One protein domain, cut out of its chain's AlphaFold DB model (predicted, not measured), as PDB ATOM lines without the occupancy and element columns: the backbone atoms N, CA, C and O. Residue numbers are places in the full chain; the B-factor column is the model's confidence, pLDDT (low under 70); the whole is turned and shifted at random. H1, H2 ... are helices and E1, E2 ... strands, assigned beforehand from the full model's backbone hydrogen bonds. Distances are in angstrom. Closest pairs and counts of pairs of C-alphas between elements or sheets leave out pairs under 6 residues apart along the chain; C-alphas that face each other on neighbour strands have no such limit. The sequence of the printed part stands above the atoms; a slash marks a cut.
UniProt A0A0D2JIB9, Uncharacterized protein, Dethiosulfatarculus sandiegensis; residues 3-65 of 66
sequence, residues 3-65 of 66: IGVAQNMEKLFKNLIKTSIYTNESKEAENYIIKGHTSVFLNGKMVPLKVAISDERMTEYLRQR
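This is residues 3 to 65 of the 66 residues of an uncharacterized protein of Dethiosulfatarculus sandiegensis (UniProt A0A0D2JIB9). Two helices, H1 and H3, meet at a steep angle at one end of the domain, with the short helix H2 at a corner just before H3. A small two-stranded hairpin, E1 and E2, sits nearer the middle, and a long loop, residues 13 to 39, reaches to the opposite end and folds back to E1. The printed part has 63 residues, with three named helices and two named strands in the order H1, E1, E2, H2, H3; the sheet is antiparallel. The class is mixed, helices and strands, with under half of the residues in named elements. The whole is compact, with a radius of gyration of the C-alphas of 11.5 A and spans of 29 by 23 by 19 A.

H1, residues 3 to 12, touches H3, residues 55 to 63, at a steep tilt of 48 degrees, the same way; their closest C-alphas, of Val 5 and Asp 55, are 5.4 A apart. E1, residues 40 to 42, and E2, residues 45 to 47, form an antiparallel hairpin, with directions at 130 degrees. N 42 and O 45, at 2.9 A, and N 47 and O 40, at 2.8 A, are within hydrogen-bond range. H1 and E2 are apart, and so are H3 and both strands. H2, residues 49 to 52, and H3 touch only at the corner, with the closest C-alphas, of Val 51 and Arg 57, 5.1 A apart. H1 and H2 are close but not clearly touching; their closest C-alphas, of Val 5 and Ala 52, are 7.1 A apart. Every O i to N i+4 pair is within hydrogen-bond range in H1 and H3; H2 is too short for such a pair.

H1 begins at C-alpha 3 (16.247, 38.047, -23.195) and is 14.4 A long. E1 begins at C-alpha 40 (20.953, 45.820, -22.552) and is 7.0 A long, E2 6.4 A and H2 4.9 A. H3, 12.2 A long, ends at C-alpha 63 (13.131, 52.044, -35.432).

The two C-alphas farthest apart, of Glu 25 and Gln 64, are 31.5 A apart. The printed part has no cut. The link from H1 to E1 is long, with 27 residues; the others are tight. The mean pLDDT of the printed part is 82.4, and residues 29 to 37 are under 70.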
ATOM      1  N   ILE A   3      15.748  39.064 -22.250       83.69
ATOM      2  CA  ILE A   3      16.247  38.047 -23.195       83.69
ATOM      3  C   ILE A   3      15.202  37.732 -24.275       83.69
ATOM      4  O   ILE A   3      15.527  37.733 -25.459       83.69
ATOM      5  N   GLY A   4      13.942  37.520 -23.880       85.69
ATOM      6  CA  GLY A   4      12.858  37.241 -24.827       85.69
ATOM      7  C   GLY A   4      12.599  38.411 -25.779       85.69
ATOM      8  O   GLY A   4      12.430  38.198 -26.975       85.69
ATOM      9  N   VAL A   5      12.662  39.646 -25.268       87.94
ATOM     10  CA  VAL A   5      12.553  40.861 -26.091       87.94
ATOM     11  C   VAL A   5      13.714  40.942 -27.081       87.94
ATOM     12  O   VAL A   5      13.491  41.146 -28.266       87.94
ATOM     13  N   ALA A   6      14.952  40.710 -26.637       86.88
ATOM     14  CA  ALA A   6      16.135  40.754 -27.496       86.88
ATOM     15  C   ALA A   6      16.079  39.714 -28.634       86.88
ATOM     16  O   ALA A   6      16.396  40.035 -29.779       86.88
ATOM     17  N   GLN A   7      15.609  38.495 -28.347       88.19
ATOM     18  CA  GLN A   7      15.367  37.469 -29.368       88.19
ATOM     19  C   GLN A   7      14.264  37.875 -30.352       88.19
ATOM     20  O   GLN A   7      14.372  37.598 -31.547       88.19
ATOM     21  N   ASN A   8      13.202  38.528 -29.875       89.25
ATOM     22  CA  ASN A   8      12.138  39.005 -30.750       89.25
ATOM     23  C   ASN A   8      12.618  40.158 -31.646       89.25
ATOM     24  O   ASN A   8      12.337  40.169 -32.843       89.25
ATOM     25  N   MET A   9      13.430  41.070 -31.102       89.38
ATOM     26  CA  MET A   9      14.052  42.144 -31.877       89.38
ATOM     27  C   MET A   9      14.993  41.590 -32.945       89.38
ATOM     28  O   MET A   9      14.968  42.070 -34.072       89.38
ATOM     29  N   GLU A  10      15.776  40.551 -32.644       88.75
ATOM     30  CA  GLU A  10      16.612  39.901 -33.659       88.75
ATOM     31  C   GLU A  10      15.768  39.310 -34.796       88.75
ATOM     32  O   GLU A  10      16.161  39.378 -35.952       88.75
ATOM     33  N   LYS A  11      14.572  38.783 -34.516       88.56
ATOM     34  CA  LYS A  11      13.672  38.300 -35.575       88.56
ATOM     35  C   LYS A  11      13.095  39.445 -36.409       88.56
ATOM     36  O   LYS A  11      13.052  39.332 -37.632       88.56
ATOM     37  N   LEU A  12      12.663  40.530 -35.765       87.62
ATOM     38  CA  LEU A  12      12.051  41.689 -36.427       87.62
ATOM     39  C   LEU A  12      13.059  42.505 -37.248       87.62
ATOM     40  O   LEU A  12      12.729  43.002 -38.320       87.62
ATOM     41  N   PHE A  13      14.294  42.610 -36.764       86.75
ATOM     42  CA  PHE A  13      15.368  43.419 -37.337       86.75
ATOM     43  C   PHE A  13      16.536  42.543 -37.818       86.75
ATOM     44  O   PHE A  13      17.679  42.988 -37.816       86.75
ATOM     45  N   LYS A  14      16.255  41.306 -38.249       78.31
ATOM     46  CA  LYS A  14      17.227  40.237 -38.565       78.31
ATOM     47  C   LYS A  14      18.418  40.641 -39.438       78.31
ATOM     48  O   LYS A  14      19.486  40.054 -39.317       78.31
ATOM     49  N   ASN A  15      18.236  41.640 -40.297       84.06
ATOM     50  CA  ASN A  15      19.269  42.131 -41.211       84.06
ATOM     51  C   ASN A  15      19.847  43.501 -40.812       84.06
ATOM     52  O   ASN A  15      20.723  44.013 -41.499       84.06
ATOM     53  N   LEU A  16      19.334  44.108 -39.742       84.94
ATOM     54  CA  LEU A  16      19.672  45.457 -39.281       84.94
ATOM     55  C   LEU A  16      20.404  45.444 -37.936       84.94
ATOM     56  O   LEU A  16      21.177  46.355 -37.651       84.94
ATOM     57  N   ILE A  17      20.188  44.413 -37.113       84.25
ATOM     58  CA  ILE A  17      20.872  44.252 -35.828       84.25
ATOM     59  C   ILE A  17      21.490  42.867 -35.695       84.25
ATOM     60  O   ILE A  17      20.970  41.875 -36.200       84.25
ATOM     61  N   LYS A  18      22.581  42.806 -34.934       83.19
ATOM     62  CA  LYS A  18      23.149  41.564 -34.417       83.19
ATOM     63  C   LYS A  18      22.961  41.562 -32.908       83.19
ATOM     64  O   LYS A  18      23.507  42.433 -32.229       83.19
ATOM     65  N   THR A  19      22.206  40.603 -32.387       84.88
ATOM     66  CA  THR A  19      22.014  40.464 -30.943       84.88
ATOM     67  C   THR A  19      23.056  39.498 -30.390       84.88
ATOM     68  O   THR A  19      23.473  38.535 -31.031       84.88
ATOM     69  N   SER A  20      23.557  39.776 -29.194       84.56
ATOM     70  CA  SER A  20      24.451  38.874 -28.468       84.56
ATOM     71  C   SER A  20      24.064  38.912 -26.998       84.56
ATOM     72  O   SER A  20      23.807  39.981 -26.445       84.56
ATOM     73  N   ILE A  21      23.936  37.732 -26.396       82.69
ATOM     74  CA  ILE A  21      23.479  37.565 -25.019       82.69
ATOM     75  C   ILE A  21      24.648  36.996 -24.234       82.69
ATOM     76  O   ILE A  21      25.082  35.876 -24.488       82.69
ATOM     77  N   TYR A  22      25.140  37.790 -23.294       81.75
ATOM     78  CA  TYR A  22      26.280  37.452 -22.459       81.75
ATOM     79  C   TYR A  22      25.828  37.187 -21.031       81.75
ATOM     80  O   TYR A  22      24.910  37.840 -20.525       81.75
ATOM     81  N   THR A  23      26.484  36.234 -20.377       76.56
ATOM     82  CA  THR A  23      26.388  36.067 -18.925       76.56
ATOM     83  C   THR A  23      27.356  37.031 -18.238       76.56
ATOM     84  O   THR A  23      28.271  37.569 -18.860       76.56
ATOM     85  N   ASN A  24      27.176  37.246 -16.935       71.25
ATOM     86  CA  ASN A  24      28.074  38.062 -16.107       71.25
ATOM     87  C   ASN A  24      29.524  37.541 -16.058       71.25
ATOM     88  O   ASN A  24      30.412  38.281 -15.657       71.25
ATOM     89  N   GLU A  25      29.755  36.292 -16.455       73.00
ATOM     90  CA  GLU A  25      31.075  35.652 -16.510       73.00
ATOM     91  C   GLU A  25      31.756  35.796 -17.883       73.00
ATOM     92  O   GLU A  25      32.890  35.363 -18.070       73.00
ATOM     93  N   SER A  26      31.068  36.372 -18.874       74.62
ATOM     94  CA  SER A  26      31.629  36.562 -20.215       74.62
ATOM     95  C   SER A  26      32.646  37.707 -20.216       74.62
ATOM     96  O   SER A  26      32.387  38.762 -19.640       74.62
ATOM     97  N   LYS A  27      33.770  37.557 -20.928       73.88
ATOM     98  CA  LYS A  27      34.794  38.618 -21.056       73.88
ATOM     99  C   LYS A  27      34.219  39.919 -21.620       73.88
ATOM    100  O   LYS A  27      34.614  41.009 -21.219       73.88
ATOM    101  N   GLU A  28      33.242  39.820 -22.516       71.19
ATOM    102  CA  GLU A  28      32.530  40.966 -23.081       71.19
ATOM    103  C   GLU A  28      31.722  41.758 -22.043       71.19
ATOM    104  O   GLU A  28      31.488  42.948 -22.241       71.19
ATOM    105  N   ALA A  29      31.322  41.130 -20.932       68.19
ATOM    106  CA  ALA A  29      30.609  41.769 -19.829       68.19
ATOM    107  C   ALA A  29      31.546  42.496 -18.846       68.19
ATOM    108  O   ALA A  29      31.086  43.374 -18.118       68.19
ATOM    109  N   GLU A  30      32.847  42.188 -18.857       67.94
ATOM    110  CA  GLU A  30      33.854  42.715 -17.919       67.94
ATOM    111  C   GLU A  30      34.013  44.243 -18.019       67.94
ATOM    112  O   GLU A  30      34.232  44.929 -17.023       67.94
ATOM    113  N   ASN A  31      33.808  44.799 -19.220       67.69
ATOM    114  CA  ASN A  31      33.887  46.240 -19.481       67.69
ATOM    115  C   ASN A  31      32.594  47.010 -19.153       67.69
ATOM    116  O   ASN A  31      32.544  48.229 -19.334       67.69
ATOM    117  N   TYR A  32      31.536  46.337 -18.688       67.88
ATOM    118  CA  TYR A  32      30.253  46.968 -18.389       67.88
ATOM    119  C   TYR A  32      29.922  46.877 -16.898       67.88
ATOM    120  O   TYR A  32      29.968  45.817 -16.282       67.88
ATOM    121  N   ILE A  33      29.515  48.002 -16.303       61.50
ATOM    122  CA  ILE A  33      29.056  48.038 -14.907       61.50
ATOM    123  C   ILE A  33      27.632  47.467 -14.848       61.50
ATOM    124  O   ILE A  33      26.641  48.186 -14.994       61.50
ATOM    125  N   ILE A  34      27.522  46.155 -14.641       65.12
ATOM    126  CA  ILE A  34      26.242  45.450 -14.523       65.12
ATOM    127  C   ILE A  34      25.698  45.643 -13.098       65.12
ATOM    128  O   ILE A  34      26.040  44.909 -12.177       65.12
ATOM    129  N   LYS A  35      24.835  46.648 -12.895       56.25
ATOM    130  CA  LYS A  35      24.189  46.940 -11.593       56.25
ATOM    131  C   LYS A  35      22.839  46.232 -11.376       56.25
ATOM    132  O   LYS A  35      22.014  46.692 -10.594       56.25
ATOM    133  N   GLY A  36      22.592  45.104 -12.043       58.25
ATOM    134  CA  GLY A  36      21.367  44.317 -11.865       58.25
ATOM    135  C   GLY A  36      21.317  43.070 -12.748       58.25
ATOM    136  O   GLY A  36      22.178  42.877 -13.597       58.25
ATOM    137  N   HIS A  37      20.287  42.234 -12.580       67.69
ATOM    138  CA  HIS A  37      20.161  40.945 -13.282       67.69
ATOM    139  C   HIS A  37      20.104  41.041 -14.819       67.69
ATOM    140  O   HIS A  37      20.280  40.030 -15.496       67.69
ATOM    141  N   THR A  38      19.812  42.207 -15.408       75.12
ATOM    142  CA  THR A  38      19.739  42.343 -16.871       75.12
ATOM    143  C   THR A  38      20.087  43.754 -17.335       75.12
ATOM    144  O   THR A  38      19.402  44.712 -16.983       75.12
ATOM    145  N   SER A  39      21.132  43.870 -18.157       84.44
ATOM    146  CA  SER A  39      21.542  45.110 -18.825       84.44
ATOM    147  C   SER A  39      21.533  44.895 -20.335       84.44
ATOM    148  O   SER A  39      21.969  43.850 -20.810       84.44
ATOM    149  N   VAL A  40      21.018  45.867 -21.085       85.94
ATOM    150  CA  VAL A  40      20.953  45.820 -22.552       85.94
ATOM    151  C   VAL A  40      21.671  47.041 -23.098       85.94
ATOM    152  O   VAL A  40      21.471  48.152 -22.607       85.94
ATOM    153  N   PHE A  41      22.499  46.833 -24.117       87.25
ATOM    154  CA  PHE A  41      23.278  47.882 -24.762       87.25
ATOM    155  C   PHE A  41      22.994  47.883 -26.263       87.25
ATOM    156  O   PHE A  41      22.858  46.826 -26.873       87.25
ATOM    157  N   LEU A  42      22.920  49.074 -26.856       87.19
ATOM    158  CA  LEU A  42      22.832  49.282 -28.300       87.19
ATOM    159  C   LEU A  42      24.003  50.174 -28.721       87.19
ATOM    160  O   LEU A  42      24.108  51.306 -28.247       87.19
ATOM    161  N   ASN A  43      24.890  49.667 -29.582       84.25
ATOM    162  CA  ASN A  43      26.096  50.372 -30.044       84.25
ATOM    163  C   ASN A  43      26.931  50.961 -28.883       84.25
ATOM    164  O   ASN A  43      27.326  52.126 -28.911       84.25
ATOM    165  N   GLY A  44      27.126  50.180 -27.813       82.50
ATOM    166  CA  GLY A  44      27.877  50.582 -26.613       82.50
ATOM    167  C   GLY A  44      27.132  51.517 -25.649       82.50
ATOM    168  O   GLY A  44      27.642  51.809 -24.570       82.50
ATOM    169  N   LYS A  45      25.914  51.971 -25.982       85.12
ATOM    170  CA  LYS A  45      25.086  52.809 -25.101       85.12
ATOM    171  C   LYS A  45      24.063  51.966 -24.350       85.12
ATOM    172  O   LYS A  45      23.357  51.161 -24.952       85.12
ATOM    173  N   MET A  46      23.958  52.180 -23.041       86.12
ATOM    174  CA  MET A  46      22.986  51.477 -22.204       86.12
ATOM    175  C   MET A  46      21.557  51.869 -22.592       86.12
ATOM    176  O   MET A  46      21.220  53.052 -22.662       86.12
ATOM    177  N   VAL A  47      20.714  50.869 -22.822       88.94
ATOM    178  CA  VAL A  47      19.282  51.047 -23.056       88.94
ATOM    179  C   VAL A  47      18.576  51.078 -21.698       88.94
ATOM    180  O   VAL A  47      18.834  50.209 -20.858       88.94
ATOM    181  N   PRO A  48      17.670  52.040 -21.446       89.06
ATOM    182  CA  PRO A  48      16.913  52.071 -20.203       89.06
ATOM    183  C   PRO A  48      16.163  50.756 -19.966       89.06
ATOM    184  O   PRO A  48      15.493  50.249 -20.865       89.06
ATOM    185  N   LEU A  49      16.196  50.237 -18.735       85.44
ATOM    186  CA  LEU A  49      15.573  48.948 -18.403       85.44
ATOM    187  C   LEU A  49      14.091  48.886 -18.810       85.44
ATOM    188  O   LEU A  49      13.649  47.891 -19.371       85.44
ATOM    189  N   LYS A  50      13.337  49.976 -18.599       87.62
ATOM    190  CA  LYS A  50      11.912  50.095 -18.974       87.62
ATOM    191  C   LYS A  50      11.648  49.949 -20.479       87.62
ATOM    192  O   LYS A  50      10.511  49.686 -20.856       87.62
ATOM    193  N   VAL A  51      12.661  50.180 -21.312       89.62
ATOM    194  CA  VAL A  51      12.617  49.970 -22.764       89.62
ATOM    195  C   VAL A  51      13.031  48.533 -23.067       89.62
ATOM    196  O   VAL A  51      12.285  47.811 -23.708       89.62
ATOM    197  N   ALA A  52      14.151  48.080 -22.501       87.44
ATOM    198  CA  ALA A  52      14.717  46.752 -22.740       87.44
ATOM    199  C   ALA A  52      13.803  45.568 -22.356       87.44
ATOM    200  O   ALA A  52      13.939  44.480 -22.909       87.44
ATOM    201  N   ILE A  53      12.888  45.746 -21.398       88.25
ATOM    202  CA  ILE A  53      11.949  44.693 -20.968       88.25
ATOM    203  C   ILE A  53      10.603  44.714 -21.705       88.25
ATOM    204  O   ILE A  53       9.780  43.840 -21.441       88.25
ATOM    205  N   SER A  54      10.359  45.701 -22.574       91.00
ATOM    206  CA  SER A  54       9.087  45.899 -23.276       91.00
ATOM    207  C   SER A  54       9.293  45.787 -24.781       91.00
ATOM    208  O   SER A  54      10.087  46.522 -25.361       91.00
ATOM    209  N   ASP A  55       8.550  44.880 -25.409       89.62
ATOM    210  CA  ASP A  55       8.696  44.572 -26.831       89.62
ATOM    211  C   ASP A  55       8.342  45.766 -27.733       89.62
ATOM    212  O   ASP A  55       9.149  46.175 -28.569       89.62
ATOM    213  N   GLU A  56       7.199  46.414 -27.480       92.88
ATOM    214  CA  GLU A  56       6.783  47.635 -28.187       92.88
ATOM    215  C   GLU A  56       7.808  48.761 -28.037       92.88
ATOM    216  O   GLU A  56       8.269  49.325 -29.030       92.88
ATOM    217  N   ARG A  57       8.222  49.063 -26.799       92.44
ATOM    218  CA  ARG A  57       9.145  50.177 -26.545       92.44
ATOM    219  C   ARG A  57      10.512  49.928 -27.157       92.44
ATOM    220  O   ARG A  57      11.115  50.862 -27.676       92.44
ATOM    221  N   MET A  58      11.011  48.695 -27.091       90.75
ATOM    222  CA  MET A  58      12.281  48.332 -27.715       90.75
ATOM    223  C   MET A  58      12.189  48.407 -29.242       90.75
ATOM    224  O   MET A  58      13.112  48.911 -29.879       90.75
ATOM    225  N   THR A  59      11.058  47.995 -29.822       91.31
ATOM    226  CA  THR A  59      10.803  48.113 -31.263       91.31
ATOM    227  C   THR A  59      10.832  49.570 -31.714       91.31
ATOM    228  O   THR A  59      11.552  49.904 -32.654       91.31
ATOM    229  N   GLU A  60      10.096  50.458 -31.040       93.12
ATOM    230  CA  GLU A  60      10.111  51.892 -31.355       93.12
ATOM    231  C   GLU A  60      11.496  52.512 -31.153       93.12
ATOM    232  O   GLU A  60      11.963  53.298 -31.979       93.12
ATOM    233  N   TYR A  61      12.187  52.124 -30.079       91.38
ATOM    234  CA  TYR A  61      13.530  52.603 -29.776       91.38
ATOM    235  C   TYR A  61      14.540  52.245 -30.872       91.38
ATOM    236  O   TYR A  61      15.385  53.082 -31.211       91.38
ATOM    237  N   LEU A  62      14.439  51.027 -31.419       89.38
ATOM    238  CA  LEU A  62      15.249  50.550 -32.536       89.38
ATOM    239  C   LEU A  62      14.864  51.238 -33.846       89.38
ATOM    240  O   LEU A  62      15.755  51.751 -34.507       89.38
ATOM    241  N   ARG A  63      13.576  51.367 -34.190       89.56
ATOM    242  CA  ARG A  63      13.131  52.044 -35.432       89.56
ATOM    243  C   ARG A  63      13.660  53.470 -35.601       89.56
ATOM    244  O   ARG A  63      13.746  53.954 -36.719       89.56
ATOM    245  N   GLN A  64      13.980  54.155 -34.507       89.50
ATOM    246  CA  GLN A  64      14.556  55.504 -34.545       89.50
ATOM    247  C   GLN A  64      16.091  55.519 -34.688       89.50
ATOM    248  O   GLN A  64      16.681  56.596 -34.752       89.50
ATOM    249  N   ARG A  65      16.757  54.360 -34.628       83.94
ATOM    250  CA  ARG A  65      18.219  54.224 -34.480       83.94
ATOM    251  C   ARG A  65      18.874  53.237 -35.447       83.94
ATOM    252  O   ARG A  65      20.101  53.273 -35.536       83.94
TER     253      ARG A  65